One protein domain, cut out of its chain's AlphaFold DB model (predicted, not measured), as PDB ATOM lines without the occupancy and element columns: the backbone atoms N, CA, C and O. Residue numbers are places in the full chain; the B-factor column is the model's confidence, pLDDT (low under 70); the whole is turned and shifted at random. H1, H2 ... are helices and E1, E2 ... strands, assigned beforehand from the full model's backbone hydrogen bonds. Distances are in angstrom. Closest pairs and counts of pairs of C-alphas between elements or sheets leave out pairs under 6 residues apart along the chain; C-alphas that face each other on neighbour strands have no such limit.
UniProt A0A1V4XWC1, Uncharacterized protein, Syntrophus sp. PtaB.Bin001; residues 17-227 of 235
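What this domain is: This is residues 17 to 227 of the 235 residues of an uncharacterized protein of Syntrophus sp. PtaB.Bin001 (UniProt A0A1V4XWC1). A twisted wall of seven strands has two smaller sheets over separate parts of one face, each only partly face to face with it: E4 E3 E7 E6, crossed at 45 degrees, near the E5 edge, and E9 E14 E11, nearly aligned at 16 degrees, farther toward E12. H2 packs on the far side of the four-stranded sheet, and the short H1 and H3 lie near opposite ends of the wall's strands. The 211 printed residues, mostly strand, hold 3 named helices and 14 named strands: E1, H1, E2, E3, H2, E4 to E7, H3, E8 to E14. The wall, E5 E8 E2 E1 E10 E13 E12, and the four-stranded sheet are mixed, the third antiparallel; the whole is compact, radius of gyration of the C-alphas 17.3 A, spanning 51 by 42 by 31 A.

How they stand to each other: Start at E1, residues 17 to 27, antiparallel to E2, residues 42 to 54 (N 20 to O 50, 2.9 A), and parallel to E10, residues 164 to 172 (N 21 to O 168, 2.8 A). H1, residues 30 to 34, only grazes this sheet. E3, residues 59 to 65, H2, residues 68 to 76, and E4, residues 80 to 85, form a strand-helix-strand unit, parallel neighbour strands with a helix between, its crossover right-handed; N 84 and O 63 are 2.8 A apart. H2 is on their sheet, height 8.1 A, along the strands. E5, residues 98 to 105, is antiparallel to E8, residues 138 to 150 (N 104 to O 142, 2.8 A), as E8 is to E2 (N 47 to O 145, 2.8 A). E6, residues 112 to 118, and E7, residues 121 to 127, form a hairpin (N 116 to O 123, 3.0 A); E7 is antiparallel to E3 (N 62 to O 124, 2.9 A). H3, residues 129 to 134, is only just not on that sheet, with 4 pairs of C-alphas within 10 A. E9, residues 155 to 160, and E11, residues 178 to 186, are antiparallel to E14, residues 218 to 226 (N 158 to O 220 and N 184 to O 221, both 2.8 A). E12, residues 195 to 199, and E13, residues 203 to 214, form a hairpin (N 197 to O 205, 2.9 A); E13 is antiparallel to E10 (N 169 to O 206, 2.9 A). The sheets form a stack of sheets, face to face in turn; the closest C-alphas of E5 and E7, Ile 100 and Val 124, are 7.7 A apart, those of E11 and E13, Val 181 and Val 204, 7.3 A. Every O i to N i+4 pair is within hydrogen-bond range in H1, 4 of 5 in H2 and 0 of 2 in H3, where 2 of 3 O i to N i+3 pairs are.

Where its parts are: Find C-alpha 17 at (29.742, 79.983, -3.019); E1 runs 31.9 A from there. E2 covers 37.0 A, E8 37.6 A, and E14 27.2 A to C-alpha 226 at (0.962, 60.492, -5.963).

The domain as a whole: The C-alphas farthest apart, Lys 133 and Ser 227, are 52.0 A apart. The printed part has no cut; the link E4 to E5 is long. Residues 30 to 40, 88 to 92, 95 and 227 have pLDDT under 70.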
ATOM      1  N   SER A  17      30.709  78.888  -3.142       96.94
ATOM      2  CA  SER A  17      29.742  79.983  -3.019       96.94
ATOM      3  C   SER A  17      28.723  79.946  -4.143       96.94
ATOM      4  O   SER A  17      28.947  79.268  -5.148       96.94
ATOM      5  N   ASP A  18      27.630  80.686  -3.965       94.94
ATOM      6  CA  ASP A  18      26.610  80.900  -4.997       94.94
ATOM      7  C   ASP A  18      26.043  79.564  -5.499       94.94
ATOM      8  O   ASP A  18      25.921  79.324  -6.701       94.94
ATOM      9  N   PHE A  19      25.785  78.650  -4.556       96.50
ATOM     10  CA  PHE A  19      25.375  77.290  -4.871       96.50
ATOM     11  C   PHE A  19      23.911  77.263  -5.291       96.50
ATOM     12  O   PHE A  19      23.029  77.564  -4.486       96.50
ATOM     13  N   ARG A  20      23.672  76.849  -6.533       97.94
ATOM     14  CA  ARG A  20      22.343  76.639  -7.097       97.94
ATOM     15  C   ARG A  20      22.134  75.171  -7.424       97.94
ATOM     16  O   ARG A  20      23.038  74.518  -7.949       97.94
ATOM     17  N   TYR A  21      20.948  74.666  -7.114       98.06
ATOM     18  CA  TYR A  21      20.577  73.276  -7.327       98.06
ATOM     19  C   TYR A  21      19.120  73.172  -7.771       98.06
ATOM     20  O   TYR A  21      18.202  73.150  -6.952       98.06
ATOM     21  N   ASP A  22      18.918  73.077  -9.077       98.38
ATOM     22  CA  ASP A  22      17.594  72.995  -9.673       98.38
ATOM     23  C   ASP A  22      17.306  71.548 -10.072       98.38
ATOM     24  O   ASP A  22      17.994  70.964 -10.907       98.38
ATOM     25  N   ILE A  23      16.265  70.971  -9.484       98.06
ATOM     26  CA  ILE A  23      15.778  69.620  -9.753       98.06
ATOM     27  C   ILE A  23      14.485  69.754 -10.532       98.06
ATOM     28  O   ILE A  23      13.523  70.332 -10.038       98.06
ATOM     29  N   THR A  24      14.434  69.199 -11.733       97.81
ATOM     30  CA  THR A  24      13.227  69.170 -12.557       97.81
ATOM     31  C   THR A  24      12.794  67.734 -12.771       97.81
ATOM     32  O   THR A  24      13.489  66.966 -13.441       97.81
ATOM     33  N   VAL A  25      11.641  67.378 -12.214       95.38
ATOM     34  CA  VAL A  25      10.987  66.090 -12.442       95.38
ATOM     35  C   VAL A  25      10.033  66.223 -13.620       95.38
ATOM     36  O   VAL A  25       9.242  67.159 -13.692       95.38
ATOM     37  N   SER A  26      10.107  65.273 -14.543       93.25
ATOM     38  CA  SER A  26       9.288  65.239 -15.750       93.25
ATOM     39  C   SER A  26       8.894  63.810 -16.108       93.25
ATOM     40  O   SER A  26       9.556  62.840 -15.727       93.25
ATOM     41  N   GLU A  27       7.794  63.685 -16.840       89.50
ATOM     42  CA  GLU A  27       7.384  62.432 -17.471       89.50
ATOM     43  C   GLU A  27       8.418  61.997 -18.524       89.50
ATOM     44  O   GLU A  27       9.041  62.839 -19.179       89.50
ATOM     45  N   LEU A  28       8.610  60.685 -18.688       83.75
ATOM     46  CA  LEU A  28       9.433  60.161 -19.778       83.75
ATOM     47  C   LEU A  28       8.753  60.414 -21.126       83.75
ATOM     48  O   LEU A  28       7.538  60.267 -21.276       83.75
ATOM     49  N   GLU A  29       9.554  60.751 -22.133       76.19
ATOM     50  CA  GLU A  29       9.069  60.803 -23.509       76.19
ATOM     51  C   GLU A  29       8.742  59.385 -24.002       76.19
ATOM     52  O   GLU A  29       9.327  58.400 -23.550       76.19
ATOM     53  N   ARG A  30       7.791  59.265 -24.936       65.31
ATOM     54  CA  ARG A  30       7.246  57.967 -25.379       65.31
ATOM     55  C   ARG A  30       8.330  57.018 -25.906       65.31
ATOM     56  O   ARG A  30       8.319  55.842 -25.570       65.31
ATOM     57  N   GLU A  31       9.291  57.560 -26.650       64.62
ATOM     58  CA  GLU A  31      10.448  56.826 -27.181       64.62
ATOM     59  C   GLU A  31      11.370  56.319 -26.059       64.62
ATOM     60  O   GLU A  31      11.853  55.193 -26.106       64.62
ATOM     61  N   GLU A  32      11.563  57.104 -24.995       65.75
ATOM     62  CA  GLU A  32      12.372  56.685 -23.845       65.75
ATOM     63  C   GLU A  32      11.674  55.641 -22.979       65.75
ATOM     64  O   GLU A  32      12.348  54.787 -22.402       65.75
ATOM     65  N   ALA A  33      10.344  55.712 -22.889       61.03
ATOM     66  CA  ALA A  33       9.523  54.758 -22.157       61.03
ATOM     67  C   ALA A  33       9.509  53.376 -22.833       61.03
ATOM     68  O   ALA A  33       9.542  52.362 -22.139       61.03
ATOM     69  N   GLU A  34       9.524  53.312 -24.167       58.75
ATOM     70  CA  GLU A  34       9.575  52.050 -24.927       58.75
ATOM     71  C   GLU A  34      10.911  51.301 -24.759       58.75
ATOM     72  O   GLU A  34      10.952  50.076 -24.850       58.75
ATOM     73  N   GLU A  35      11.995  52.012 -24.434       60.00
ATOM     74  CA  GLU A  35      13.299  51.414 -24.120       60.00
ATOM     75  C   GLU A  35      13.425  50.908 -22.668       60.00
ATOM     76  O   GLU A  35      14.470  50.356 -22.301       60.00
ATOM     77  N   THR A  36      12.401  51.103 -21.824       57.94
ATOM     78  CA  THR A  36      12.417  50.651 -20.422       57.94
ATOM     79  C   THR A  36      11.918  49.215 -20.270       57.94
ATOM     80  O   THR A  36      10.886  48.831 -20.815       57.94
ATOM     81  N   LEU A  37      12.614  48.423 -19.448       52.50
ATOM     82  CA  LEU A  37      12.121  47.115 -18.987       52.50
ATOM     83  C   LEU A  37      10.942  47.259 -18.000       52.50
ATOM     84  O   LEU A  37      10.199  46.303 -17.796       52.50
ATOM     85  N   SER A  38      10.773  48.448 -17.408       55.03
ATOM     86  CA  SER A  38       9.767  48.807 -16.398       55.03
ATOM     87  C   SER A  38       8.461  49.379 -16.976       55.03
ATOM     88  O   SER A  38       7.568  49.733 -16.214       55.03
ATOM     89  N   GLY A  39       8.301  49.463 -18.303       51.53
ATOM     90  CA  GLY A  39       7.018  49.812 -18.927       51.53
ATOM     91  C   GLY A  39       6.524  51.246 -18.673       51.53
ATOM     92  O   GLY A  39       5.314  51.472 -18.649       51.53
ATOM     93  N   GLY A  40       7.428  52.219 -18.499       59.25
ATOM     94  CA  GLY A  40       7.072  53.639 -18.322       59.25
ATOM     95  C   GLY A  40       6.780  54.073 -16.878       59.25
ATOM     96  O   GLY A  40       6.247  55.164 -16.650       59.25
ATOM     97  N   GLU A  41       7.151  53.259 -15.890       74.50
ATOM     98  CA  GLU A  41       6.986  53.578 -14.467       74.50
ATOM     99  C   GLU A  41       8.093  54.466 -13.878       74.50
ATOM    100  O   GLU A  41       8.165  54.608 -12.663       74.50
ATOM    101  N   ASP A  42       8.903  55.133 -14.702       85.00
ATOM    102  CA  ASP A  42       9.984  56.005 -14.230       85.00
ATOM    103  C   ASP A  42       9.690  57.480 -14.536       85.00
ATOM    104  O   ASP A  42       8.944  57.818 -15.460       85.00
ATOM    105  N   PHE A  43      10.316  58.371 -13.770       88.25
ATOM    106  CA  PHE A  43      10.459  59.779 -14.115       88.25
ATOM    107  C   PHE A  43      11.838  60.076 -14.689       88.25
ATOM    108  O   PHE A  43      12.843  59.470 -14.304       88.25
ATOM    109  N   ARG A  44      11.890  61.100 -15.543       91.69
ATOM    110  CA  ARG A  44      13.132  61.780 -15.902       91.69
ATOM    111  C   ARG A  44      13.378  62.900 -14.897       91.69
ATOM    112  O   ARG A  44      12.552  63.804 -14.757       91.69
ATOM    113  N   VAL A  45      14.538  62.873 -14.252       93.88
ATOM    114  CA  VAL A  45      15.004  63.939 -13.364       93.88
ATOM    115  C   VAL A  45      16.180  64.643 -14.019       93.88
ATOM    116  O   VAL A  45      17.210  64.028 -14.279       93.88
ATOM    117  N   THR A  46      16.026  65.935 -14.292       96.81
ATOM    118  CA  THR A  46      17.115  66.801 -14.752       96.81
ATOM    119  C   THR A  46      17.581  67.645 -13.584       96.81
ATOM    120  O   THR A  46      16.773  68.306 -12.942       96.81
ATOM    121  N   THR A  47      18.874  67.607 -13.301       97.94
ATOM    122  CA  THR A  47      19.484  68.326 -12.192       97.94
ATOM    123  C   THR A  47      20.543  69.269 -12.720       97.94
ATOM    124  O   THR A  47      21.530  68.835 -13.317       97.94
ATOM    125  N   HIS A  48      20.324  70.556 -12.499       98.50
ATOM    126  CA  HIS A  48      21.252  71.622 -12.834       98.50
ATOM    127  C   HIS A  48      21.926  72.117 -11.555       98.50
ATOM    128  O   HIS A  48      21.264  72.441 -10.572       98.50
ATOM    129  N   ILE A  49      23.256  72.093 -11.549       98.31
ATOM    130  CA  ILE A  49      24.080  72.409 -10.383       98.31
ATOM    131  C   ILE A  49      25.046  73.506 -10.777       98.31
ATOM    132  O   ILE A  49      25.800  73.342 -11.735       98.31
ATOM    133  N   GLU A  50      25.099  74.573  -9.993       98.25
ATOM    134  CA  GLU A  50      26.082  75.635 -10.167       98.25
ATOM    135  C   GLU A  50      26.724  76.005  -8.843       98.25
ATOM    136  O   GLU A  50      26.081  75.968  -7.798       98.25
ATOM    137  N   TYR A  51      28.004  76.352  -8.879       98.19
ATOM    138  CA  TYR A  51      28.713  76.922  -7.738       98.19
ATOM    139  C   TYR A  51      30.021  77.561  -8.184       98.19
ATOM    140  O   TYR A  51      30.610  77.194  -9.205       98.19
ATOM    141  N   SER A  52      30.527  78.486  -7.378       98.19
ATOM    142  CA  SER A  52      31.879  79.010  -7.517       98.19
ATOM    143  C   SER A  52      32.858  78.326  -6.573       98.19
ATOM    144  O   SER A  52      32.539  78.067  -5.416       98.19
ATOM    145  N   LYS A  53      34.072  78.049  -7.061       97.25
ATOM    146  CA  LYS A  53      35.182  77.495  -6.266       97.25
ATOM    147  C   LYS A  53      36.534  77.922  -6.826       97.25
ATOM    148  O   LYS A  53      36.629  78.380  -7.963       97.25
ATOM    149  N   VAL A  54      37.597  77.697  -6.055       97.12
ATOM    150  CA  VAL A  54      38.965  77.716  -6.591       97.12
ATOM    151  C   VAL A  54      39.191  76.438  -7.396       97.12
ATOM    152  O   VAL A  54      39.094  75.333  -6.857       97.12
ATOM    153  N   PHE A  55      39.494  76.584  -8.680       96.06
ATOM    154  CA  PHE A  55      39.709  75.456  -9.580       96.06
ATOM    155  C   PHE A  55      41.112  74.865  -9.410       96.06
ATOM    156  O   PHE A  55      42.096  75.602  -9.357       96.06
ATOM    157  N   ARG A  56      41.225  73.535  -9.312       93.75
ATOM    158  CA  ARG A  56      42.496  72.866  -8.954       93.75
ATOM    159  C   ARG A  56      42.939  71.759  -9.899       93.75
ATOM    160  O   ARG A  56      44.132  71.489  -9.977       93.75
ATOM    161  N   ASN A  57      42.009  71.139 -10.616       95.38
ATOM    162  CA  ASN A  57      42.299  69.978 -11.446       95.38
ATOM    163  C   ASN A  57      41.824  70.260 -12.873       95.38
ATOM    164  O   ASN A  57      40.623  70.400 -13.073       95.38
ATOM    165  N   PRO A  58      42.719  70.332 -13.878       96.44
ATOM    166  CA  PRO A  58      42.317  70.597 -15.262       96.44
ATOM    167  C   PRO A  58      41.585  69.403 -15.895       96.44
ATOM    168  O   PRO A  58      40.984  69.545 -16.956       96.44
ATOM    169  N   VAL A  59      41.653  68.240 -15.246       97.75
ATOM    170  CA  VAL A  59      40.896  67.028 -15.547       97.75
ATOM    171  C   VAL A  59      40.307  66.533 -14.230       97.75
ATOM    172  O   VAL A  59      41.036  66.389 -13.250       97.75
ATOM    173  N   PHE A  60      39.003  66.301 -14.203       97.69
ATOM    174  CA  PHE A  60      38.249  65.887 -13.021       97.69
ATOM    175  C   PHE A  60      37.166  64.889 -13.427       97.69
ATOM    176  O   PHE A  60      36.836  64.772 -14.608       97.69
ATOM    177  N   LEU A  61      36.612  64.165 -12.461       96.62
ATOM    178  CA  LEU A  61      35.557  63.188 -12.706       96.62
ATOM    179  C   LEU A  61      34.257  63.575 -12.002       96.62
ATOM    180  O   LEU A  61      34.257  64.175 -10.923       96.62
ATOM    181  N   ILE A  62      33.150  63.188 -12.626       97.25
ATOM    182  CA  ILE A  62      31.823  63.138 -12.020       97.25
ATOM    183  C   ILE A  62      31.484  61.658 -11.847       97.25
ATOM    184  O   ILE A  62      31.433  60.919 -12.832       97.25
ATOM    185  N   GLY A  63      31.320  61.229 -10.598       95.25
ATOM    186  CA  GLY A  63      31.090  59.829 -10.247       95.25
ATOM    187  C   GLY A  63      29.619  59.547  -9.972       95.25
ATOM    188  O   GLY A  63      28.976  60.301  -9.240       95.25
ATOM    189  N   CYS A  64      29.096  58.455 -10.519       94.12
ATOM    190  CA  CYS A  64      27.800  57.899 -10.155       94.12
ATOM    191  C   CYS A  64      28.004  56.548  -9.467       94.12
ATOM    192  O   CYS A  64      28.528  55.603 -10.054       94.12
ATOM    193  N   ALA A  65      27.584  56.473  -8.211       92.31
ATOM    194  CA  ALA A  65      27.598  55.278  -7.389       92.31
ATOM    195  C   ALA A  65      26.221  54.608  -7.403       92.31
ATOM    196  O   ALA A  65      25.195  55.288  -7.413       92.31
ATOM    197  N   GLY A  66      26.200  53.277  -7.372       89.25
ATOM    198  CA  GLY A  66      24.981  52.480  -7.210       89.25
ATOM    199  C   GLY A  66      24.688  52.141  -5.748       89.25
ATOM    200  O   GLY A  66      23.581  51.744  -5.417       89.25
ATOM    201  N   ASN A  67      25.667  52.298  -4.855       88.06
ATOM    202  CA  ASN A  67      25.509  52.026  -3.429       88.06
ATOM    203  C   ASN A  67      26.423  52.919  -2.569       88.06
ATOM    204  O   ASN A  67      27.264  53.667  -3.071       88.06
ATOM    205  N   ASN A  68      26.261  52.839  -1.246       88.50
ATOM    206  CA  ASN A  68      27.005  53.674  -0.298       88.50
ATOM    207  C   ASN A  68      28.508  53.349  -0.224       88.50
ATOM    208  O   ASN A  68      29.297  54.234   0.107       88.50
ATOM    209  N   GLU A  69      28.917  52.112  -0.516       89.94
ATOM    210  CA  GLU A  69      30.334  51.727  -0.549       89.94
ATOM    211  C   GLU A  69      31.042  52.409  -1.726       89.94
ATOM    212  O   GLU A  69      32.039  53.108  -1.539       89.94
ATOM    213  N   GLN A  70      30.445  52.322  -2.915       92.06
ATOM    214  CA  GLN A  70      30.876  53.038  -4.114       92.06
ATOM    215  C   GLN A  70      30.882  54.556  -3.907       92.06
ATOM    216  O   GLN A  70      31.863  55.230  -4.222       92.06
ATOM    217  N   LEU A  71      29.822  55.103  -3.304       91.19
ATOM    218  CA  LEU A  71      29.746  56.529  -2.998       91.19
ATOM    219  C   LEU A  71      30.903  56.959  -2.086       91.19
ATOM    220  O   LEU A  71      31.532  57.986  -2.341       91.19
ATOM    221  N   SER A  72      31.205  56.162  -1.058       90.38
ATOM    222  CA  SER A  72      32.316  56.417  -0.135       90.38
ATOM    223  C   SER A  72      33.662  56.438  -0.860       90.38
ATOM    224  O   SER A  72      34.476  57.320  -0.598       90.38
ATOM    225  N   ALA A  73      33.880  55.549  -1.835       92.06
ATOM    226  CA  ALA A  73      35.105  55.537  -2.632       92.06
ATOM    227  C   ALA A  73      35.320  56.843  -3.427       92.06
ATOM    228  O   ALA A  73      36.457  57.287  -3.585       92.06
ATOM    229  N   PHE A  74      34.247  57.501  -3.877       92.31
ATOM    230  CA  PHE A  74      34.346  58.805  -4.539       92.31
ATOM    231  C   PHE A  74      34.642  59.973  -3.586       92.31
ATOM    232  O   PHE A  74      35.179  60.988  -4.025       92.31
ATOM    233  N   PHE A  75      34.308  59.877  -2.293       89.00
ATOM    234  CA  PHE A  75      34.673  60.920  -1.324       89.00
ATOM    235  C   PHE A  75      36.192  61.025  -1.127       89.00
ATOM    236  O   PHE A  75      36.716  62.133  -0.956       89.00
ATOM    237  N   GLU A  76      36.886  59.891  -1.206       87.62
ATOM    238  CA  GLU A  76      38.337  59.794  -1.027       87.62
ATOM    239  C   GLU A  76      39.130  60.243  -2.266       87.62
ATOM    240  O   GLU A  76      40.309  60.579  -2.155       87.62
ATOM    241  N   ASP A  77      38.503  60.316  -3.445       90.44
ATOM    242  CA  ASP A  77      39.183  60.714  -4.678       90.44
ATOM    243  C   ASP A  77      39.279  62.254  -4.803       90.44
ATOM    244  O   ASP A  77      38.258  62.950  -4.883       90.44
ATOM    245  N   PRO A  78      40.491  62.842  -4.841       88.81
ATOM    246  CA  PRO A  78      40.670  64.286  -4.977       88.81
ATOM    247  C   PRO A  78      40.298  64.834  -6.364       88.81
ATOM    248  O   PRO A  78      40.141  66.050  -6.501       88.81
ATOM    249  N   LEU A  79      40.168  63.975  -7.380       94.19
ATOM    250  CA  LEU A  79      39.732  64.335  -8.731       94.19
ATOM    251  C   LEU A  79      38.209  64.271  -8.884       94.19
ATOM    252  O   LEU A  79      37.687  64.745  -9.892       94.19
ATOM    253  N   CYS A  80      37.490  63.726  -7.898       94.81
ATOM    254  CA  CYS A  80      36.035  63.683  -7.905       94.81
ATOM    255  C   CYS A  80      35.432  65.047  -7.550       94.81
ATOM    256  O   CYS A  80      35.361  65.452  -6.388       94.81
ATOM    257  N   GLU A  81      34.979  65.762  -8.580       95.50
ATOM    258  CA  GLU A  81      34.373  67.087  -8.445       95.50
ATOM    259  C   GLU A  81      32.937  66.987  -7.920       95.50
ATOM    260  O   GLU A  81      32.514  67.744  -7.036       95.50
ATOM    261  N   TYR A  82      32.186  66.016  -8.441       95.25
ATOM    262  CA  TYR A  82      30.786  65.814  -8.105       95.25
ATOM    263  C   TYR A  82      30.430  64.326  -8.034       95.25
ATOM    264  O   TYR A  82      31.004  63.501  -8.743       95.25
ATOM    265  N   ARG A  83      29.494  63.994  -7.143       93.69
ATOM    266  CA  ARG A  83      29.082  62.628  -6.806       93.69
ATOM    267  C   ARG A  83      27.580  62.494  -6.895       93.69
ATOM    268  O   ARG A  83      26.856  63.378  -6.445       93.69
ATOM    269  N   TRP A  84      27.136  61.360  -7.399       92.81
ATOM    270  CA  TRP A  84      25.737  60.989  -7.464       92.81
ATOM    271  C   TRP A  84      25.540  59.600  -6.870       92.81
ATOM    272  O   TRP A  84      26.356  58.718  -7.115       92.81
ATOM    273  N   LEU A  85      24.465  59.400  -6.109       89.69
ATOM    274  CA  LEU A  85      24.018  58.077  -5.679       89.69
ATOM    275  C   LEU A  85      22.707  57.769  -6.396       89.69
ATOM    276  O   LEU A  85      21.698  58.437  -6.157       89.69
ATOM    277  N   LEU A  86      22.736  56.779  -7.284       86.25
ATOM    278  CA  LEU A  86      21.538  56.285  -7.945       86.25
ATOM    279  C   LEU A  86      20.681  55.536  -6.912       86.25
ATOM    280  O   LEU A  86      21.195  54.693  -6.182       86.25
ATOM    281  N   GLN A  87      19.391  55.861  -6.825       71.50
ATOM    282  CA  GLN A  87      18.503  55.300  -5.795       71.50
ATOM    283  C   GLN A  87      18.012  53.875  -6.130       71.50
ATOM    284  O   GLN A  87      17.572  53.164  -5.234       71.50
ATOM    285  N   ASP A  88      18.143  53.432  -7.385       66.31
ATOM    286  CA  ASP A  88      17.642  52.144  -7.907       66.31
ATOM    287  C   ASP A  88      18.726  51.034  -7.928       66.31
ATOM    288  O   ASP A  88      18.829  50.236  -8.856       66.31
ATOM    289  N   GLY A  89      19.588  51.034  -6.906       56.28
ATOM    290  CA  GLY A  89      20.939  50.456  -6.861       56.28
ATOM    291  C   GLY A  89      21.147  48.937  -6.963       56.28
ATOM    292  O   GLY A  89      21.875  48.388  -6.139       56.28
ATOM    293  N   GLU A  90      20.618  48.252  -7.980       54.38
ATOM    294  CA  GLU A  90      20.892  46.811  -8.178       54.38
ATOM    295  C   GLU A  90      21.505  46.429  -9.539       54.38
ATOM    296  O   GLU A  90      22.006  45.313  -9.687       54.38
ATOM    297  N   SER A  91      21.564  47.337 -10.520       57.06
ATOM    298  CA  SER A  91      22.149  47.061 -11.842       57.06
ATOM    299  C   SER A  91      23.406  47.882 -12.144       57.06
ATOM    300  O   SER A  91      23.641  48.943 -11.567       57.06
ATOM    301  N   LEU A  92      24.210  47.393 -13.098       62.22
ATOM    302  CA  LEU A  92      25.288  48.176 -13.708       62.22
ATOM    303  C   LEU A  92      24.725  49.512 -14.199       62.22
ATOM    304  O   LEU A  92      23.772  49.529 -14.979       62.22
ATOM    305  N   ILE A  93      25.327  50.613 -13.753       73.31
ATOM    306  CA  ILE A  93      24.927  51.953 -14.174       73.31
ATOM    307  C   ILE A  93      25.254  52.096 -15.658       73.31
ATOM    308  O   ILE A  93      26.398  51.918 -16.090       73.31
ATOM    309  N   SER A  94      24.233  52.412 -16.446       70.25
ATOM    310  CA  SER A  94      24.370  52.642 -17.878       70.25
ATOM    311  C   SER A  94      24.198  54.123 -18.226       70.25
ATOM    312  O   SER A  94      23.619  54.895 -17.461       70.25
ATOM    313  N   ASP A  95      24.620  54.518 -19.435       68.50
ATOM    314  CA  ASP A  95      24.357  55.855 -20.003       68.50
ATOM    315  C   ASP A  95      22.852  56.203 -20.079       68.50
ATOM    316  O   ASP A  95      22.507  57.364 -20.316       68.50
ATOM    317  N   ARG A  96      21.953  55.217 -19.917       72.44
ATOM    318  CA  ARG A  96      20.496  55.423 -19.884       72.44
ATOM    319  C   ARG A  96      20.006  55.908 -18.522       72.44
ATOM    320  O   ARG A  96      19.052  56.681 -18.472       72.44
ATOM    321  N   ASP A  97      20.663  55.480 -17.450       81.25
ATOM    322  CA  ASP A  97      20.229  55.726 -16.071       81.25
ATOM    323  C   ASP A  97      20.891  56.975 -15.490       81.25
ATOM    324  O   ASP A  97      20.293  57.678 -14.676       81.25
ATOM    325  N   PHE A  98      22.110  57.271 -15.951       89.75
ATOM    326  CA  PHE A  98      22.887  58.436 -15.556       89.75
ATOM    327  C   PHE A  98      23.603  59.047 -16.762       89.75
ATOM    328  O   PHE A  98      24.472  58.432 -17.382       89.75
ATOM    329  N   LYS A  99      23.274  60.301 -17.077       92.69
ATOM    330  CA  LYS A  99      23.855  61.024 -18.207       92.69
ATOM    331  C   LYS A  99      24.274  62.430 -17.812       92.69
ATOM    332  O   LYS A  99      23.451  63.253 -17.428       92.69
ATOM    333  N   ILE A 100      25.546  62.742 -18.032       94.94
ATOM    334  CA  ILE A 100      26.026  64.124 -18.037       94.94
ATOM    335  C   ILE A 100      25.625  64.755 -19.372       94.94
ATOM    336  O   ILE A 100      26.146  64.377 -20.423       94.94
ATOM    337  N   ARG A 101      24.662  65.679 -19.341       95.31
ATOM    338  CA  ARG A 101      24.244  66.465 -20.512       95.31
ATOM    339  C   ARG A 101      25.259  67.556 -20.810       95.31
ATOM    340  O   ARG A 101      25.582  67.786 -21.974       95.31
ATOM    341  N   ARG A 102      25.751  68.214 -19.758       96.69
ATOM    342  CA  ARG A 102      26.612  69.385 -19.885       96.69
ATOM    343  C   ARG A 102      27.546  69.551 -18.696       96.69
ATOM    344  O   ARG A 102      27.154  69.312 -17.557       96.69
ATOM    345  N   VAL A 103      28.755  70.023 -18.984       98.31
ATOM    346  CA  VAL A 103      29.719  70.531 -18.003       98.31
ATOM    347  C   VAL A 103      30.266  71.850 -18.526       98.31
ATOM    348  O   VAL A 103      30.628  71.941 -19.699       98.31
ATOM    349  N   ARG A 104      30.328  72.867 -17.671       98.50
ATOM    350  CA  ARG A 104      30.806  74.206 -18.012       98.50
ATOM    351  C   ARG A 104      31.698  74.784 -16.926       98.50
ATOM    352  O   ARG A 104      31.453  74.582 -15.738       98.50
ATOM    353  N   ILE A 105      32.714  75.536 -17.348       98.38
ATOM    354  CA  ILE A 105      33.586  76.324 -16.468       98.38
ATOM    355  C   ILE A 105      33.675  77.754 -17.002       98.38
ATOM    356  O   ILE A 105      34.273  78.004 -18.048       98.38
ATOM    357  N   ASP A 106      33.106  78.703 -16.259       97.81
ATOM    358  CA  ASP A 106      32.865  80.091 -16.683       97.81
ATOM    359  C   ASP A 106      32.169  80.165 -18.047       97.81
ATOM    360  O   ASP A 106      32.632  80.840 -18.964       97.81
ATOM    361  N   GLN A 107      31.059  79.432 -18.191       96.69
ATOM    362  CA  GLN A 107      30.240  79.364 -19.413       96.69
ATOM    363  C   GLN A 107      30.920  78.691 -20.627       96.69
ATOM    364  O   GLN A 107      30.249  78.448 -21.633       96.69
ATOM    365  N   GLU A 108      32.207  78.332 -20.541       97.44
ATOM    366  CA  GLU A 108      32.911  77.528 -21.550       97.44
ATOM    367  C   GLU A 108      32.545  76.046 -21.379       97.44
ATOM    368  O   GLU A 108      32.710  75.493 -20.289       97.44
ATOM    369  N   ASP A 109      32.068  75.397 -22.447       98.00
ATOM    370  CA  ASP A 109      31.755  73.964 -22.430       98.00
ATOM    371  C   ASP A 109      33.026  73.128 -22.205       98.00
ATOM    372  O   ASP A 109      34.085  73.376 -22.791       98.00
ATOM    373  N   VAL A 110      32.913  72.122 -21.336       98.19
ATOM    374  CA  VAL A 110      33.995  71.202 -20.988       98.19
ATOM    375  C   VAL A 110      33.729  69.834 -21.609       98.19
ATOM    376  O   VAL A 110      32.687  69.239 -21.329       98.19
ATOM    377  N   PRO A 111      34.644  69.303 -22.442       97.12
ATOM    378  CA  PRO A 111      34.426  68.031 -23.098       97.12
ATOM    379  C   PRO A 111      34.582  66.871 -22.113       97.12
ATOM    380  O   PRO A 111      35.406  66.899 -21.191       97.12
ATOM    381  N   VAL A 112      33.815  65.815 -22.375       96.75
ATOM    382  CA  VAL A 112      34.026  64.499 -21.773       96.75
ATOM    383  C   VAL A 112      35.236  63.855 -22.451       96.75
ATOM    384  O   VAL A 112      35.260  63.692 -23.667       96.75
ATOM    385  N   VAL A 113      36.235  63.491 -21.654       96.50
ATOM    386  CA  VAL A 113      37.470  62.825 -22.084       96.50
ATOM    387  C   VAL A 113      37.252  61.321 -22.215       96.50
ATOM    388  O   VAL A 113      37.687  60.716 -23.191       96.50
ATOM    389  N   ARG A 114      36.590  60.707 -21.227       95.56
ATOM    390  CA  ARG A 114      36.243  59.281 -21.236       95.56
ATOM    391  C   ARG A 114      35.107  58.972 -20.267       95.56
ATOM    392  O   ARG A 114      34.839  59.751 -19.351       95.56
ATOM    393  N   LYS A 115      34.477  57.816 -20.472       95.25
ATOM    394  CA  LYS A 115      33.480  57.239 -19.570       95.25
ATOM    395  C   LYS A 115      33.820  55.781 -19.309       95.25
ATOM    396  O   LYS A 115      34.163  55.073 -20.256       95.25
ATOM    397  N   GLU A 116      33.738  55.341 -18.063       93.81
ATOM    398  CA  GLU A 116      34.102  53.976 -17.684       93.81
ATOM    399  C   GLU A 116      33.291  53.476 -16.487       93.81
ATOM    400  O   GLU A 116      32.946  54.241 -15.593       93.81
ATOM    401  N   ASN A 117      32.982  52.179 -16.481       91.62
ATOM    402  CA  ASN A 117      32.462  51.483 -15.307       91.62
ATOM    403  C   ASN A 117      33.646  50.862 -14.563       91.62
ATOM    404  O   ASN A 117      34.387  50.068 -15.142       91.62
ATOM    405  N   THR A 118      33.812  51.225 -13.296       92.38
ATOM    406  CA  THR A 118      34.854  50.704 -12.404       92.38
ATOM    407  C   THR A 118      34.214  50.049 -11.184       92.38
ATOM    408  O   THR A 118      33.005  50.162 -10.967       92.38
ATOM    409  N   ASP A 119      35.024  49.438 -10.322       90.38
ATOM    410  CA  ASP A 119      34.546  48.901  -9.042       90.38
ATOM    411  C   ASP A 119      33.928  49.992  -8.141       90.38
ATOM    412  O   ASP A 119      33.046  49.711  -7.328       90.38
ATOM    413  N   ARG A 120      34.329  51.262  -8.327       89.69
ATOM    414  CA  ARG A 120      33.796  52.429  -7.601       89.69
ATOM    415  C   ARG A 120      32.478  52.953  -8.173       89.69
ATOM    416  O   ARG A 120      31.875  53.832  -7.569       89.69
ATOM    417  N   GLY A 121      32.022  52.427  -9.308       91.81
ATOM    418  CA  GLY A 121      30.841  52.893 -10.030       91.81
ATOM    419  C   GLY A 121      31.181  53.482 -11.398       91.81
ATOM    420  O   GLY A 121      32.260  53.253 -11.951       91.81
ATOM    421  N   TYR A 122      30.239  54.240 -11.951       93.56
ATOM    422  CA  TYR A 122      30.361  54.846 -13.272       93.56
ATOM    423  C   TYR A 122      31.053  56.208 -13.190       93.56
ATOM    424  O   TYR A 122      30.627  57.094 -12.449       93.56
ATOM    425  N   GLU A 123      32.120  56.388 -13.961       95.50
ATOM    426  CA  GLU A 123      32.966  57.578 -13.940       95.50
ATOM    427  C   GLU A 123      32.887  58.326 -15.270       95.50
ATOM    428  O   GLU A 123      33.137  57.760 -16.335       95.50
ATOM    429  N   VAL A 124      32.595  59.628 -15.210       96.75
ATOM    430  CA  VAL A 124      32.644  60.529 -16.369       96.75
ATOM    431  C   VAL A 124      33.767  61.533 -16.173       96.75
ATOM    432  O   VAL A 124      33.663  62.463 -15.373       96.75
ATOM    433  N   TRP A 125      34.844  61.355 -16.928       97.81
ATOM    434  CA  TRP A 125      36.024  62.206 -16.874       97.81
ATOM    435  C   TRP A 125      35.861  63.392 -17.816       97.81
ATOM    436  O   TRP A 125      35.611  63.209 -19.006       97.81
ATOM    437  N   CYS A 126      36.031  64.600 -17.294       97.94
ATOM    438  CA  CYS A 126      35.860  65.860 -18.007       97.94
ATOM    439  C   CYS A 126      37.135  66.700 -17.906       97.94
ATOM    440  O   CYS A 126      37.853  66.637 -16.906       97.94
ATOM    441  N   GLY A 127      37.408  67.514 -18.923       97.25
ATOM    442  CA  GLY A 127      38.482  68.505 -18.869       97.25
ATOM    443  C   GLY A 127      39.458  68.449 -20.035       97.25
ATOM    444  O   GLY A 127      39.160  67.930 -21.107       97.25
ATOM    445  N   GLY A 128      40.636  69.030 -19.824       95.19
ATOM    446  CA  GLY A 128      41.697  69.107 -20.823       95.19
ATOM    447  C   GLY A 128      42.724  70.190 -20.504       95.19
ATOM    448  O   GLY A 128      42.521  71.039 -19.635       95.19
ATOM    449  N   ASP A 129      43.839  70.193 -21.235       95.44
ATOM    450  CA  ASP A 129      44.964  71.097 -20.957       95.44
ATOM    451  C   ASP A 129      44.606  72.585 -21.073       95.44
ATOM    452  O   ASP A 129      45.190  73.418 -20.379       95.44
ATOM    453  N   TYR A 130      43.604  72.931 -21.883       94.81
ATOM    454  CA  TYR A 130      43.127  74.308 -22.025       94.81
ATOM    455  C   TYR A 130      42.572  74.895 -20.713       94.81
ATOM    456  O   TYR A 130      42.545  76.116 -20.562       94.81
ATOM    457  N   LEU A 131      42.179  74.055 -19.743       97.25
ATOM    458  CA  LEU A 131      41.733  74.483 -18.413       97.25
ATOM    459  C   LEU A 131      42.889  74.798 -17.457       97.25
ATOM    460  O   LEU A 131      42.661  75.408 -16.414       97.25
ATOM    461  N   ARG A 132      44.142  74.468 -17.807       96.88
ATOM    462  CA  ARG A 132      45.314  74.804 -16.975       96.88
ATOM    463  C   ARG A 132      45.441  76.305 -16.719       96.88
ATOM    464  O   ARG A 132      45.881  76.701 -15.646       96.88
ATOM    465  N   LYS A 133      44.995  77.135 -17.671       96.81
ATOM    466  CA  LYS A 133      44.952  78.602 -17.541       96.81
ATOM    467  C   LYS A 133      44.044  79.089 -16.397       96.81
ATOM    468  O   LYS A 133      44.193  80.224 -15.971       96.81
ATOM    469  N   LYS A 134      43.107  78.250 -15.932       96.81
ATOM    470  CA  LYS A 134      42.139  78.548 -14.864       96.81
ATOM    471  C   LYS A 134      42.544  77.958 -13.507       96.81
ATOM    472  O   LYS A 134      41.777  78.015 -12.552       96.81
ATOM    473  N   LEU A 135      43.718  77.331 -13.405       96.75
ATOM    474  CA  LEU A 135      44.169  76.745 -12.145       96.75
ATOM    475  C   LEU A 135      44.448  77.823 -11.107       96.75
ATOM    476  O   LEU A 135      45.048  78.854 -11.399       96.75
ATOM    477  N   ASN A 136      44.046  77.539  -9.871       95.94
ATOM    478  CA  ASN A 136      44.180  78.414  -8.711       95.94
ATOM    479  C   ASN A 136      43.434  79.755  -8.833       95.94
ATOM    480  O   ASN A 136      43.647  80.640  -8.006       95.94
ATOM    481  N   SER A 137      42.535  79.900  -9.810       97.00
ATOM    482  CA  SER A 137      41.590  81.015  -9.889       97.00
ATOM    483  C   SER A 137      40.189  80.586  -9.462       97.00
ATOM    484  O   SER A 137      39.839  79.403  -9.504       97.00
ATOM    485  N   GLN A 138      39.379  81.561  -9.055       97.88
ATOM    486  CA  GLN A 138      37.953  81.347  -8.846       97.88
ATOM    487  C   GLN A 138      37.267  81.145 -10.199       97.88
ATOM    488  O   GLN A 138      37.472  81.938 -11.114       97.88
ATOM    489  N   VAL A 139      36.463  80.090 -10.307       98.31
ATOM    490  CA  VAL A 139      35.658  79.778 -11.494       98.31
ATOM    491  C   VAL A 139      34.221  79.483 -11.086       98.31
ATOM    492  O   VAL A 139      33.972  79.099  -9.941       98.31
ATOM    493  N   ARG A 140      33.283  79.607 -12.025       98.50
ATOM    494  CA  ARG A 140      31.913  79.086 -11.912       98.50
ATOM    495  C   ARG A 140      31.828  77.732 -12.604       98.50
ATOM    496  O   ARG A 140      32.027  77.649 -13.814       98.50
ATOM    497  N   VAL A 141      31.532  76.694 -11.835       98.50
ATOM    498  CA  VAL A 141      31.243  75.349 -12.335       98.50
ATOM    499  C   VAL A 141      29.739  75.234 -12.555       98.50
ATOM    500  O   VAL A 141      28.965  75.666 -11.706       98.50
ATOM    501  N   GLU A 142      29.341  74.652 -13.680       98.62
ATOM    502  CA  GLU A 142      27.950  74.354 -14.029       98.62
ATOM    503  C   GLU A 142      27.870  72.915 -14.561       98.62
ATOM    504  O   GLU A 142      28.660  72.520 -15.423       98.62
ATOM    505  N   LEU A 143      26.933  72.128 -14.032       98.12
ATOM    506  CA  LEU A 143      26.688  70.735 -14.399       98.12
ATOM    507  C   LEU A 143      25.207  70.548 -14.720       98.12
ATOM    508  O   LEU A 143      24.354  71.014 -13.971       98.12
ATOM    509  N   GLU A 144      24.906  69.804 -15.779       98.25
ATOM    510  CA  GLU A 144      23.557  69.306 -16.051       98.25
ATOM    511  C   GLU A 144      23.594  67.780 -16.123       98.25
ATOM    512  O   GLU A 144      24.274  67.188 -16.970       98.25
ATOM    513  N   ILE A 145      22.868  67.147 -15.207       96.12
ATOM    514  CA  ILE A 145      22.801  65.698 -15.039       96.12
ATOM    515  C   ILE A 145      21.363  65.260 -15.279       96.12
ATOM    516  O   ILE A 145      20.432  65.853 -14.745       96.12
ATOM    517  N   VAL A 146      21.174  64.209 -16.069       94.38
ATOM    518  CA  VAL A 146      19.872  63.578 -16.270       94.38
ATOM    519  C   VAL A 146      19.930  62.163 -15.737       94.38
ATOM    520  O   VAL A 146      20.809  61.391 -16.122       94.38
ATOM    521  N   THR A 147      18.979  61.834 -14.872       91.81
ATOM    522  CA  THR A 147      18.820  60.496 -14.312       91.81
ATOM    523  C   THR A 147      17.401  59.990 -14.479       91.81
ATOM    524  O   THR A 147      16.452  60.774 -14.569       91.81
ATOM    525  N   ARG A 148      17.254  58.669 -14.478       87.62
ATOM    526  CA  ARG A 148      15.954  58.014 -14.325       87.62
ATOM    527  C   ARG A 148      15.728  57.681 -12.856       87.62
ATOM    528  O   ARG A 148      16.677  57.383 -12.136       87.62
ATOM    529  N   THR A 149      14.485  57.791 -12.407       84.81
ATOM    530  CA  THR A 149      14.096  57.360 -11.063       84.81
ATOM    531  C   THR A 149      12.773  56.627 -11.137       84.81
ATOM    532  O   THR A 149      11.817  57.138 -11.726       84.81
ATOM    533  N   ALA A 150      12.714  55.431 -10.561       83.50
ATOM    534  CA  ALA A 150      11.471  54.684 -10.505       83.50
ATOM    535  C   ALA A 150      10.401  55.479  -9.741       83.50
ATOM    536  O   ALA A 150      10.672  56.037  -8.680       83.50
ATOM    537  N   ARG A 151       9.151  55.497 -10.219       84.62
ATOM    538  CA  ARG A 151       8.043  56.188  -9.530       84.62
ATOM    539  C   ARG A 151       7.826  55.650  -8.121       84.62
ATOM    540  O   ARG A 151       7.320  56.375  -7.268       84.62
ATOM    541  N   ILE A 152       8.178  54.394  -7.846       81.69
ATOM    542  CA  ILE A 152       8.094  53.845  -6.488       81.69
ATOM    543  C   ILE A 152       9.011  54.591  -5.507       81.69
ATOM    544  O   ILE A 152       8.649  54.731  -4.335       81.69
ATOM    545  N   ASN A 153      10.123  55.152  -5.992       84.50
ATOM    546  CA  ASN A 153      10.973  56.043  -5.220       84.50
ATOM    547  C   ASN A 153      10.301  57.403  -5.123       84.50
ATOM    548  O   ASN A 153      10.048  58.081  -6.113       84.50
ATOM    549  N   ARG A 154       9.987  57.792  -3.891       88.88
ATOM    550  CA  ARG A 154       9.262  59.026  -3.563       88.88
ATOM    551  C   ARG A 154      10.125  60.012  -2.794       88.88
ATOM    552  O   ARG A 154       9.627  60.751  -1.947       88.88
ATOM    553  N   PHE A 155      11.431  59.925  -3.004       89.81
ATOM    554  CA  PHE A 155      12.441  60.573  -2.191       89.81
ATOM    555  C   PHE A 155      13.609  61.024  -3.066       89.81
ATOM    556  O   PHE A 155      14.126  60.242  -3.862       89.81
ATOM    557  N   PHE A 156      14.038  62.272  -2.897       92.62
ATOM    558  CA  PHE A 156      15.192  62.837  -3.584       92.62
ATOM    559  C   PHE A 156      16.051  63.629  -2.590       92.62
ATOM    560  O   PHE A 156      15.641  64.711  -2.151       92.62
ATOM    561  N   PRO A 157      17.224  63.107  -2.192       92.56
ATOM    562  CA  PRO A 157      18.107  63.792  -1.266       92.56
ATOM    563  C   PRO A 157      19.089  64.726  -1.981       92.56
ATOM    564  O   PRO A 157      19.686  64.376  -2.996       92.56
ATOM    565  N   VAL A 158      19.347  65.877  -1.371       93.50
ATOM    566  CA  VAL A 158      20.432  66.796  -1.717       93.50
ATOM    567  C   VAL A 158      21.332  66.940  -0.499       93.50
ATOM    568  O   VAL A 158      20.874  67.351   0.566       93.50
ATOM    569  N   TYR A 159      22.617  66.627  -0.658       91.88
ATOM    570  CA  TYR A 159      23.614  66.722   0.409       91.88
ATOM    571  C   TYR A 159      24.724  67.706   0.048       91.88
ATOM    572  O   TYR A 159      25.300  67.652  -1.040       91.88
ATOM    573  N   LEU A 160      25.074  68.567   1.000       91.69
ATOM    574  CA  LEU A 160      26.205  69.479   0.902       91.69
ATOM    575  C   LEU A 160      27.439  68.835   1.533       91.69
ATOM    576  O   LEU A 160      27.493  68.566   2.736       91.69
ATOM    577  N   VAL A 161      28.444  68.595   0.695       89.88
ATOM    578  CA  VAL A 161      29.709  67.956   1.089       89.88
ATOM    579  C   VAL A 161      30.781  68.973   1.481       89.88
ATOM    580  O   VAL A 161      31.676  68.665   2.263       89.88
ATOM    581  N   TYR A 162      30.693  70.192   0.956       91.94
ATOM    582  CA  TYR A 162      31.670  71.248   1.202       91.94
ATOM    583  C   TYR A 162      31.017  72.426   1.918       91.94
ATOM    584  O   TYR A 162      29.831  72.688   1.682       91.94
ATOM    585  N   PRO A 163      31.763  73.161   2.766       93.69
ATOM    586  CA  PRO A 163      31.286  74.429   3.291       93.69
ATOM    587  C   PRO A 163      30.882  75.346   2.138       93.69
ATOM    588  O   PRO A 163      31.671  75.605   1.224       93.69
ATOM    589  N   THR A 164      29.639  75.802   2.186       94.81
ATOM    590  CA  THR A 164      28.985  76.509   1.091       94.81
ATOM    591  C   THR A 164      28.427  77.825   1.609       94.81
ATOM    592  O   THR A 164      27.769  77.848   2.649       94.81
ATOM    593  N   ARG A 165      28.717  78.926   0.915       94.94
ATOM    594  CA  ARG A 165      28.199  80.257   1.242       94.94
ATOM    595  C   ARG A 165      27.077  80.647   0.282       94.94
ATOM    596  O   ARG A 165      27.330  80.759  -0.917       94.94
ATOM    597  N   GLY A 166      25.882  80.885   0.817       93.88
ATOM    598  CA  GLY A 166      24.666  81.054   0.021       93.88
ATOM    599  C   GLY A 166      24.172  79.743  -0.588       93.88
ATOM    600  O   GLY A 166      24.968  78.900  -1.009       93.88
ATOM    601  N   LEU A 167      22.855  79.562  -0.618       94.69
ATOM    602  CA  LEU A 167      22.225  78.346  -1.125       94.69
ATOM    603  C   LEU A 167      20.882  78.671  -1.777       94.69
ATOM    604  O   LEU A 167      20.050  79.325  -1.154       94.69
ATOM    605  N   ASP A 168      20.652  78.147  -2.975       97.25
ATOM    606  CA  ASP A 168      19.358  78.168  -3.655       97.25
ATOM    607  C   ASP A 168      19.065  76.767  -4.209       97.25
ATOM    608  O   ASP A 168      19.793  76.261  -5.065       97.25
ATOM    609  N   ILE A 169      18.052  76.095  -3.663       98.00
ATOM    610  CA  ILE A 169      17.617  74.767  -4.106       98.00
ATOM    611  C   ILE A 169      16.162  74.864  -4.540       98.00
ATOM    612  O   ILE A 169      15.296  75.215  -3.736       98.00
ATOM    613  N   ALA A 170      15.879  74.468  -5.775       98.44
ATOM    614  CA  ALA A 170      14.529  74.429  -6.312       98.44
ATOM    615  C   ALA A 170      14.172  73.020  -6.785       98.44
ATOM    616  O   ALA A 170      14.943  72.364  -7.478       98.44
ATOM    617  N   PHE A 171      12.980  72.556  -6.425       98.50
ATOM    618  CA  PHE A 171      12.413  71.294  -6.882       98.50
ATOM    619  C   PHE A 171      11.144  71.578  -7.678       98.50
ATOM    620  O   PHE A 171      10.141  72.001  -7.104       98.50
ATOM    621  N   TYR A 172      11.185  71.344  -8.985       98.31
ATOM    622  CA  TYR A 172      10.095  71.553  -9.932       98.31
ATOM    623  C   TYR A 172       9.439  70.220 -10.293       98.31
ATOM    624  O   TYR A 172      10.113  69.255 -10.655       98.31
ATOM    625  N   TYR A 173       8.114  70.181 -10.210       96.00
ATOM    626  CA  TYR A 173       7.291  69.000 -10.493       96.00
ATOM    627  C   TYR A 173       6.005  69.350 -11.261       96.00
ATOM    628  O   TYR A 173       5.072  68.544 -11.325       96.00
ATOM    629  N   GLU A 174       5.946  70.549 -11.843       95.06
ATOM    630  CA  GLU A 174       4.845  70.980 -12.705       95.06
ATOM    631  C   GLU A 174       4.663  70.019 -13.890       95.06
ATOM    632  O   GLU A 174       5.628  69.560 -14.497       95.06
ATOM    633  N   GLY A 175       3.410  69.702 -14.223       91.38
ATOM    634  CA  GLY A 175       3.090  68.797 -15.333       91.38
ATOM    635  C   GLY A 175       3.288  67.305 -15.032       91.38
ATOM    636  O   GLY A 175       3.101  66.486 -15.928       91.38
ATOM    637  N   THR A 176       3.618  66.936 -13.791       92.12
ATOM    638  CA  THR A 176       3.724  65.537 -13.343       92.12
ATOM    639  C   THR A 176       2.489  65.110 -12.524       92.12
ATOM    640  O   THR A 176       1.740  65.959 -12.035       92.12
ATOM    641  N   PRO A 177       2.248  63.801 -12.312       91.12
ATOM    642  CA  PRO A 177       1.181  63.287 -11.446       91.12
ATOM    643  C   PRO A 177       1.502  63.389  -9.943       91.12
ATOM    644  O   PRO A 177       0.759  62.851  -9.113       91.12
ATOM    645  N   ILE A 178       2.604  64.050  -9.575       92.38
ATOM    646  CA  ILE A 178       2.959  64.321  -8.184       92.38
ATOM    647  C   ILE A 178       1.929  65.289  -7.595       92.38
ATOM    648  O   ILE A 178       1.751  66.409  -8.070       92.38
ATOM    649  N   SER A 179       1.235  64.859  -6.542       90.88
ATOM    650  CA  SER A 179       0.159  65.650  -5.935       90.88
ATOM    651  C   SER A 179       0.658  66.643  -4.894       90.88
ATOM    652  O   SER A 179       0.032  67.679  -4.676       90.88
ATOM    653  N   SER A 180       1.763  66.318  -4.225       93.56
ATOM    654  CA  SER A 180       2.359  67.158  -3.188       93.56
ATOM    655  C   SER A 180       3.819  66.802  -2.975       93.56
ATOM    656  O   SER A 180       4.169  65.623  -2.999       93.56
ATOM    657  N   VAL A 181       4.629  67.816  -2.676       96.31
ATOM    658  CA  VAL A 181       6.030  67.682  -2.269       96.31
ATOM    659  C   VAL A 181       6.200  68.287  -0.876       96.31
ATOM    660  O   VAL A 181       5.676  69.364  -0.589       96.31
ATOM    661  N   ARG A 182       6.923  67.580  -0.013       95.00
ATOM    662  CA  ARG A 182       7.359  68.011   1.315       95.00
ATOM    663  C   ARG A 182       8.874  68.002   1.359       95.00
ATOM    664  O   ARG A 182       9.496  67.057   0.887       95.00
ATOM    665  N   GLU A 183       9.457  69.015   1.968       95.12
ATOM    666  CA  GLU A 183      10.891  69.085   2.201       95.12
ATOM    667  C   GLU A 183      11.233  68.793   3.669       95.12
ATOM    668  O   GLU A 183      10.513  69.178   4.588       95.12
ATOM    669  N   ILE A 184      12.339  68.089   3.890       94.81
ATOM    670  CA  ILE A 184      12.940  67.885   5.209       94.81
ATOM    671  C   ILE A 184      14.348  68.457   5.144       94.81
ATOM    672  O   ILE A 184      15.267  67.824   4.621       94.81
ATOM    673  N   SER A 185      14.498  69.680   5.640       92.56
ATOM    674  CA  SER A 185      15.764  70.409   5.652       92.56
ATOM    675  C   SER A 185      16.529  70.192   6.954       92.56
ATOM    676  O   SER A 185      15.957  70.225   8.043       92.56
ATOM    677  N   PHE A 186      17.841  70.028   6.840       91.75
ATOM    678  CA  PHE A 186      18.771  69.946   7.960       91.75
ATOM    679  C   PHE A 186      20.023  70.736   7.579       91.75
ATOM    680  O   PHE A 186      20.908  70.242   6.888       91.75
ATOM    681  N   PHE A 187      20.091  71.998   7.993       92.06
ATOM    682  CA  PHE A 187      21.241  72.854   7.714       92.06
ATOM    683  C   PHE A 187      22.004  73.145   9.002       92.06
ATOM    684  O   PHE A 187      21.421  73.502  10.020       92.06
ATOM    685  N   ALA A 188      23.322  72.978   8.965       87.50
ATOM    686  CA  ALA A 188      24.229  73.374  10.026       87.50
ATOM    687  C   ALA A 188      24.864  74.718   9.653       87.50
ATOM    688  O   ALA A 188      25.515  74.841   8.619       87.50
ATOM    689  N   GLY A 189      24.688  75.730  10.497       83.75
ATOM    690  CA  GLY A 189      25.167  77.086  10.245       83.75
ATOM    691  C   GLY A 189      24.786  78.030  11.379       83.75
ATOM    692  O   GLY A 189      24.125  77.626  12.337       83.75
ATOM    693  N   LYS A 190      25.203  79.297  11.280       79.25
ATOM    694  CA  LYS A 190      24.835  80.325  12.271       79.25
ATOM    695  C   LYS A 190      23.326  80.601  12.264       79.25
ATOM    696  O   LYS A 190      22.738  80.768  13.329       79.25
ATOM    697  N   HIS A 191      22.719  80.612  11.079       79.00
ATOM    698  CA  HIS A 191      21.276  80.729  10.889       79.00
ATOM    699  C   HIS A 191      20.813  79.545  10.028       79.00
ATOM    700  O   HIS A 191      20.835  79.603   8.806       79.00
ATOM    701  N   PRO A 192      20.469  78.413  10.660       71.50
ATOM    702  CA  PRO A 192      20.204  77.160   9.952       71.50
ATOM    703  C   PRO A 192      18.811  77.096   9.306       71.50
ATOM    704  O   PRO A 192      18.435  76.056   8.770       71.50
ATOM    705  N   TYR A 193      18.013  78.160   9.411       83.81
ATOM    706  CA  TYR A 193      16.619  78.166   8.983       83.81
ATOM    707  C   TYR A 193      16.504  78.792   7.593       83.81
ATOM    708  O   TYR A 193      16.646  80.010   7.479       83.81
ATOM    709  N   PRO A 194      16.256  77.992   6.545       91.62
ATOM    710  CA  PRO A 194      16.102  78.519   5.202       91.62
ATOM    711  C   PRO A 194      14.762  79.244   5.042       91.62
ATOM    712  O   PRO A 194      13.772  78.934   5.710       91.62
ATOM    713  N   GLU A 195      14.713  80.162   4.084       94.94
ATOM    714  CA  GLU A 195      13.462  80.663   3.525       94.94
ATOM    715  C   GLU A 195      12.876  79.580   2.613       94.94
ATOM    716  O   GLU A 195      13.563  79.082   1.719       94.94
ATOM    717  N   ILE A 196      11.620  79.185   2.846       96.19
ATOM    718  CA  ILE A 196      10.960  78.128   2.067       96.19
ATOM    719  C   ILE A 196       9.705  78.681   1.404       96.19
ATOM    720  O   ILE A 196       8.739  79.046   2.080       96.19
ATOM    721  N   HIS A 197       9.688  78.658   0.076       97.12
ATOM    722  CA  HIS A 197       8.542  79.034  -0.743       97.12
ATOM    723  C   HIS A 197       7.977  77.797  -1.434       97.12
ATOM    724  O   HIS A 197       8.711  77.015  -2.032       97.12
ATOM    725  N   ARG A 198       6.662  77.597  -1.339       96.62
ATOM    726  CA  ARG A 198       5.979  76.451  -1.949       96.62
ATOM    727  C   ARG A 198       4.903  76.949  -2.891       96.62
ATOM    728  O   ARG A 198       4.033  77.713  -2.478       96.62
ATOM    729  N   GLU A 199       4.937  76.449  -4.114       96.31
ATOM    730  CA  GLU A 199       3.882  76.610  -5.104       96.31
ATOM    731  C   GLU A 199       3.247  75.232  -5.346       96.31
ATOM    732  O   GLU A 199       3.822  74.400  -6.057       96.31
ATOM    733  N   PRO A 200       2.089  74.930  -4.721       93.62
ATOM    734  CA  PRO A 200       1.444  73.627  -4.856       93.62
ATOM    735  C   PRO A 200       1.194  73.248  -6.319       93.62
ATOM    736  O   PRO A 200       0.634  74.031  -7.084       93.62
ATOM    737  N   GLY A 201       1.593  72.034  -6.697       92.75
ATOM    738  CA  GLY A 201       1.502  71.534  -8.070       92.75
ATOM    739  C   GLY A 201       2.610  72.024  -9.006       92.75
ATOM    740  O   GLY A 201       2.581  71.660 -10.179       92.75
ATOM    741  N   ARG A 202       3.557  72.845  -8.525       95.94
ATOM    742  CA  ARG A 202       4.605  73.449  -9.359       95.94
ATOM    743  C   ARG A 202       6.004  73.274  -8.792       95.94
ATOM    744  O   ARG A 202       6.834  72.640  -9.443       95.94
ATOM    745  N   SER A 203       6.274  73.821  -7.605       97.94
ATOM    746  CA  SER A 203       7.632  73.830  -7.060       97.94
ATOM    747  C   SER A 203       7.742  73.987  -5.541       97.94
ATOM    748  O   SER A 203       6.807  74.394  -4.845       97.94
ATOM    749  N   VAL A 204       8.924  73.649  -5.023       98.06
ATOM    750  CA  VAL A 204       9.400  73.987  -3.675       98.06
ATOM    751  C   VAL A 204      10.773  74.635  -3.811       98.06
ATOM    752  O   VAL A 204      11.663  74.048  -4.417       98.06
ATOM    753  N   HIS A 205      10.942  75.832  -3.256       98.06
ATOM    754  CA  HIS A 205      12.181  76.606  -3.290       98.06
ATOM    755  C   HIS A 205      12.696  76.815  -1.871       98.06
ATOM    756  O   HIS A 205      11.923  77.158  -0.973       98.06
ATOM    757  N   ILE A 206      13.993  76.612  -1.681       97.06
ATOM    758  CA  ILE A 206      14.683  76.679  -0.397       97.06
ATOM    759  C   ILE A 206      15.895  77.574  -0.574       97.06
ATOM    760  O   ILE A 206      16.790  77.257  -1.357       97.06
ATOM    761  N   ARG A 207      15.940  78.669   0.183       96.38
ATOM    762  CA  ARG A 207      17.010  79.657   0.090       96.38
ATOM    763  C   ARG A 207      17.694  79.887   1.432       96.38
ATOM    764  O   ARG A 207      17.038  80.040   2.459       96.38
ATOM    765  N   ILE A 208      19.018  79.965   1.404       93.94
ATOM    766  CA  ILE A 208      19.852  80.525   2.472       93.94
ATOM    767  C   ILE A 208      20.610  81.705   1.875       93.94
ATOM    768  O   ILE A 208      21.092  81.643   0.742       93.94
ATOM    769  N   ARG A 209      20.681  82.798   2.631       92.62
ATOM    770  CA  ARG A 209      21.214  84.073   2.156       92.62
ATOM    771  C   ARG A 209      22.674  83.962   1.721       92.62
ATOM    772  O   ARG A 209      23.465  83.225   2.306       92.62
ATOM    773  N   ASP A 210      23.043  84.777   0.741       91.38
ATOM    774  CA  ASP A 210      24.357  84.763   0.089       91.38
ATOM    775  C   ASP A 210      25.520  85.147   1.039       91.38
ATOM    776  O   ASP A 210      26.692  84.903   0.740       91.38
ATOM    777  N   ASP A 211      25.213  85.737   2.202       90.69
ATOM    778  CA  ASP A 211      26.155  86.090   3.269       90.69
ATOM    779  C   ASP A 211      26.300  85.015   4.363       90.69
ATOM    780  O   ASP A 211      27.133  85.158   5.265       90.69
ATOM    781  N   GLU A 212      25.547  83.917   4.279       92.38
ATOM    782  CA  GLU A 212      25.505  82.872   5.299       92.38
ATOM    783  C   GLU A 212      26.243  81.600   4.890       92.38
ATOM    784  O   GLU A 212      26.247  81.182   3.733       92.38
ATOM    785  N   TRP A 213      26.876  80.976   5.883       93.19
ATOM    786  CA  TRP A 213      27.617  79.732   5.717       93.19
ATOM    787  C   TRP A 213      26.786  78.530   6.144       93.19
ATOM    788  O   TRP A 213      26.258  78.487   7.260       93.19
ATOM    789  N   VAL A 214      26.787  77.528   5.273       93.00
ATOM    790  CA  VAL A 214      26.234  76.199   5.491       93.00
ATOM    791  C   VAL A 214      27.388  75.204   5.530       93.00
ATOM    792  O   VAL A 214      28.202  75.129   4.607       93.00
ATOM    793  N   PHE A 215      27.489  74.449   6.618       92.00
ATOM    794  CA  PHE A 215      28.555  73.474   6.821       92.00
ATOM    795  C   PHE A 215      28.212  72.111   6.203       92.00
ATOM    796  O   PHE A 215      27.037  71.820   5.973       92.00
ATOM    797  N   PRO A 216      29.212  71.250   5.941       89.00
ATOM    798  CA  PRO A 216      28.962  69.910   5.423       89.00
ATOM    799  C   PRO A 216      28.081  69.058   6.338       89.00
ATOM    800  O   PRO A 216      27.904  69.369   7.516       89.00
ATOM    801  N   ASN A 217      27.572  67.951   5.791       86.31
ATOM    802  CA  ASN A 217      26.526  67.114   6.401       86.31
ATOM    803  C   ASN A 217      25.185  67.842   6.563       86.31
ATOM    804  O   ASN A 217      24.309  67.389   7.299       86.31
ATOM    805  N   SER A 218      25.032  68.957   5.854       92.44
ATOM    806  CA  SER A 218      23.763  69.639   5.673       92.44
ATOM    807  C   SER A 218      23.080  69.175   4.395       92.44
ATOM    808  O   SER A 218      23.726  68.631   3.495       92.44
ATOM    809  N   GLY A 219      21.788  69.442   4.279       93.69
ATOM    810  CA  GLY A 219      21.047  69.108   3.080       93.69
ATOM    811  C   GLY A 219      19.547  69.268   3.224       93.69
ATOM    812  O   GLY A 219      19.021  69.804   4.202       93.69
ATOM    813  N   VAL A 220      18.860  68.766   2.211       95.88
ATOM    814  CA  VAL A 220      17.410  68.654   2.181       95.88
ATOM    815  C   VAL A 220      17.020  67.361   1.492       95.88
ATOM    816  O   VAL A 220      17.636  66.958   0.514       95.88
ATOM    817  N   ALA A 221      15.973  66.720   1.989       95.25
ATOM    818  CA  ALA A 221      15.279  65.677   1.261       95.25
ATOM    819  C   ALA A 221      13.919  66.173   0.776       95.25
ATOM    820  O   ALA A 221      13.147  66.713   1.568       95.25
ATOM    821  N   PHE A 222      13.608  65.936  -0.494       96.50
ATOM    822  CA  PHE A 222      12.265  66.110  -1.035       96.50
ATOM    823  C   PHE A 222      11.540  64.771  -1.014       96.50
ATOM    824  O   PHE A 222      12.049  63.780  -1.530       96.50
ATOM    825  N   LEU A 223      10.355  64.746  -0.414       95.38
ATOM    826  CA  LEU A 223       9.458  63.599  -0.380       95.38
ATOM    827  C   LEU A 223       8.160  63.958  -1.073       95.38
ATOM    828  O   LEU A 223       7.648  65.060  -0.875       95.38
ATOM    829  N   TRP A 224       7.589  63.036  -1.834       94.62
ATOM    830  CA  TRP A 224       6.358  63.333  -2.552       94.62
ATOM    831  C   TRP A 224       5.345  62.202  -2.546       94.62
ATOM    832  O   TRP A 224       5.652  61.041  -2.289       94.62
ATOM    833  N   ASP A 225       4.104  62.571  -2.834       90.62
ATOM    834  CA  ASP A 225       2.978  61.653  -2.927       90.62
ATOM    835  C   ASP A 225       2.376  61.693  -4.337       90.62
ATOM    836  O   ASP A 225       2.478  62.693  -5.055       90.62
ATOM    837  N   TYR A 226       1.722  60.595  -4.720       83.56
ATOM    838  CA  TYR A 226       0.962  60.492  -5.963       83.56
ATOM    839  C   TYR A 226      -0.527  60.478  -5.678       83.56
ATOM    840  O   TYR A 226      -0.986  59.821  -4.744       83.56
ATOM    841  N   SER A 227      -1.291  61.102  -6.567       66.06
ATOM    842  CA  SER A 227      -2.731  60.883  -6.649       66.06
ATOM    843  C   SER A 227      -3.063  60.253  -8.007       66.06
ATOM    844  O   SER A 227      -3.111  60.971  -9.004       66.06
TER     845      SER A 227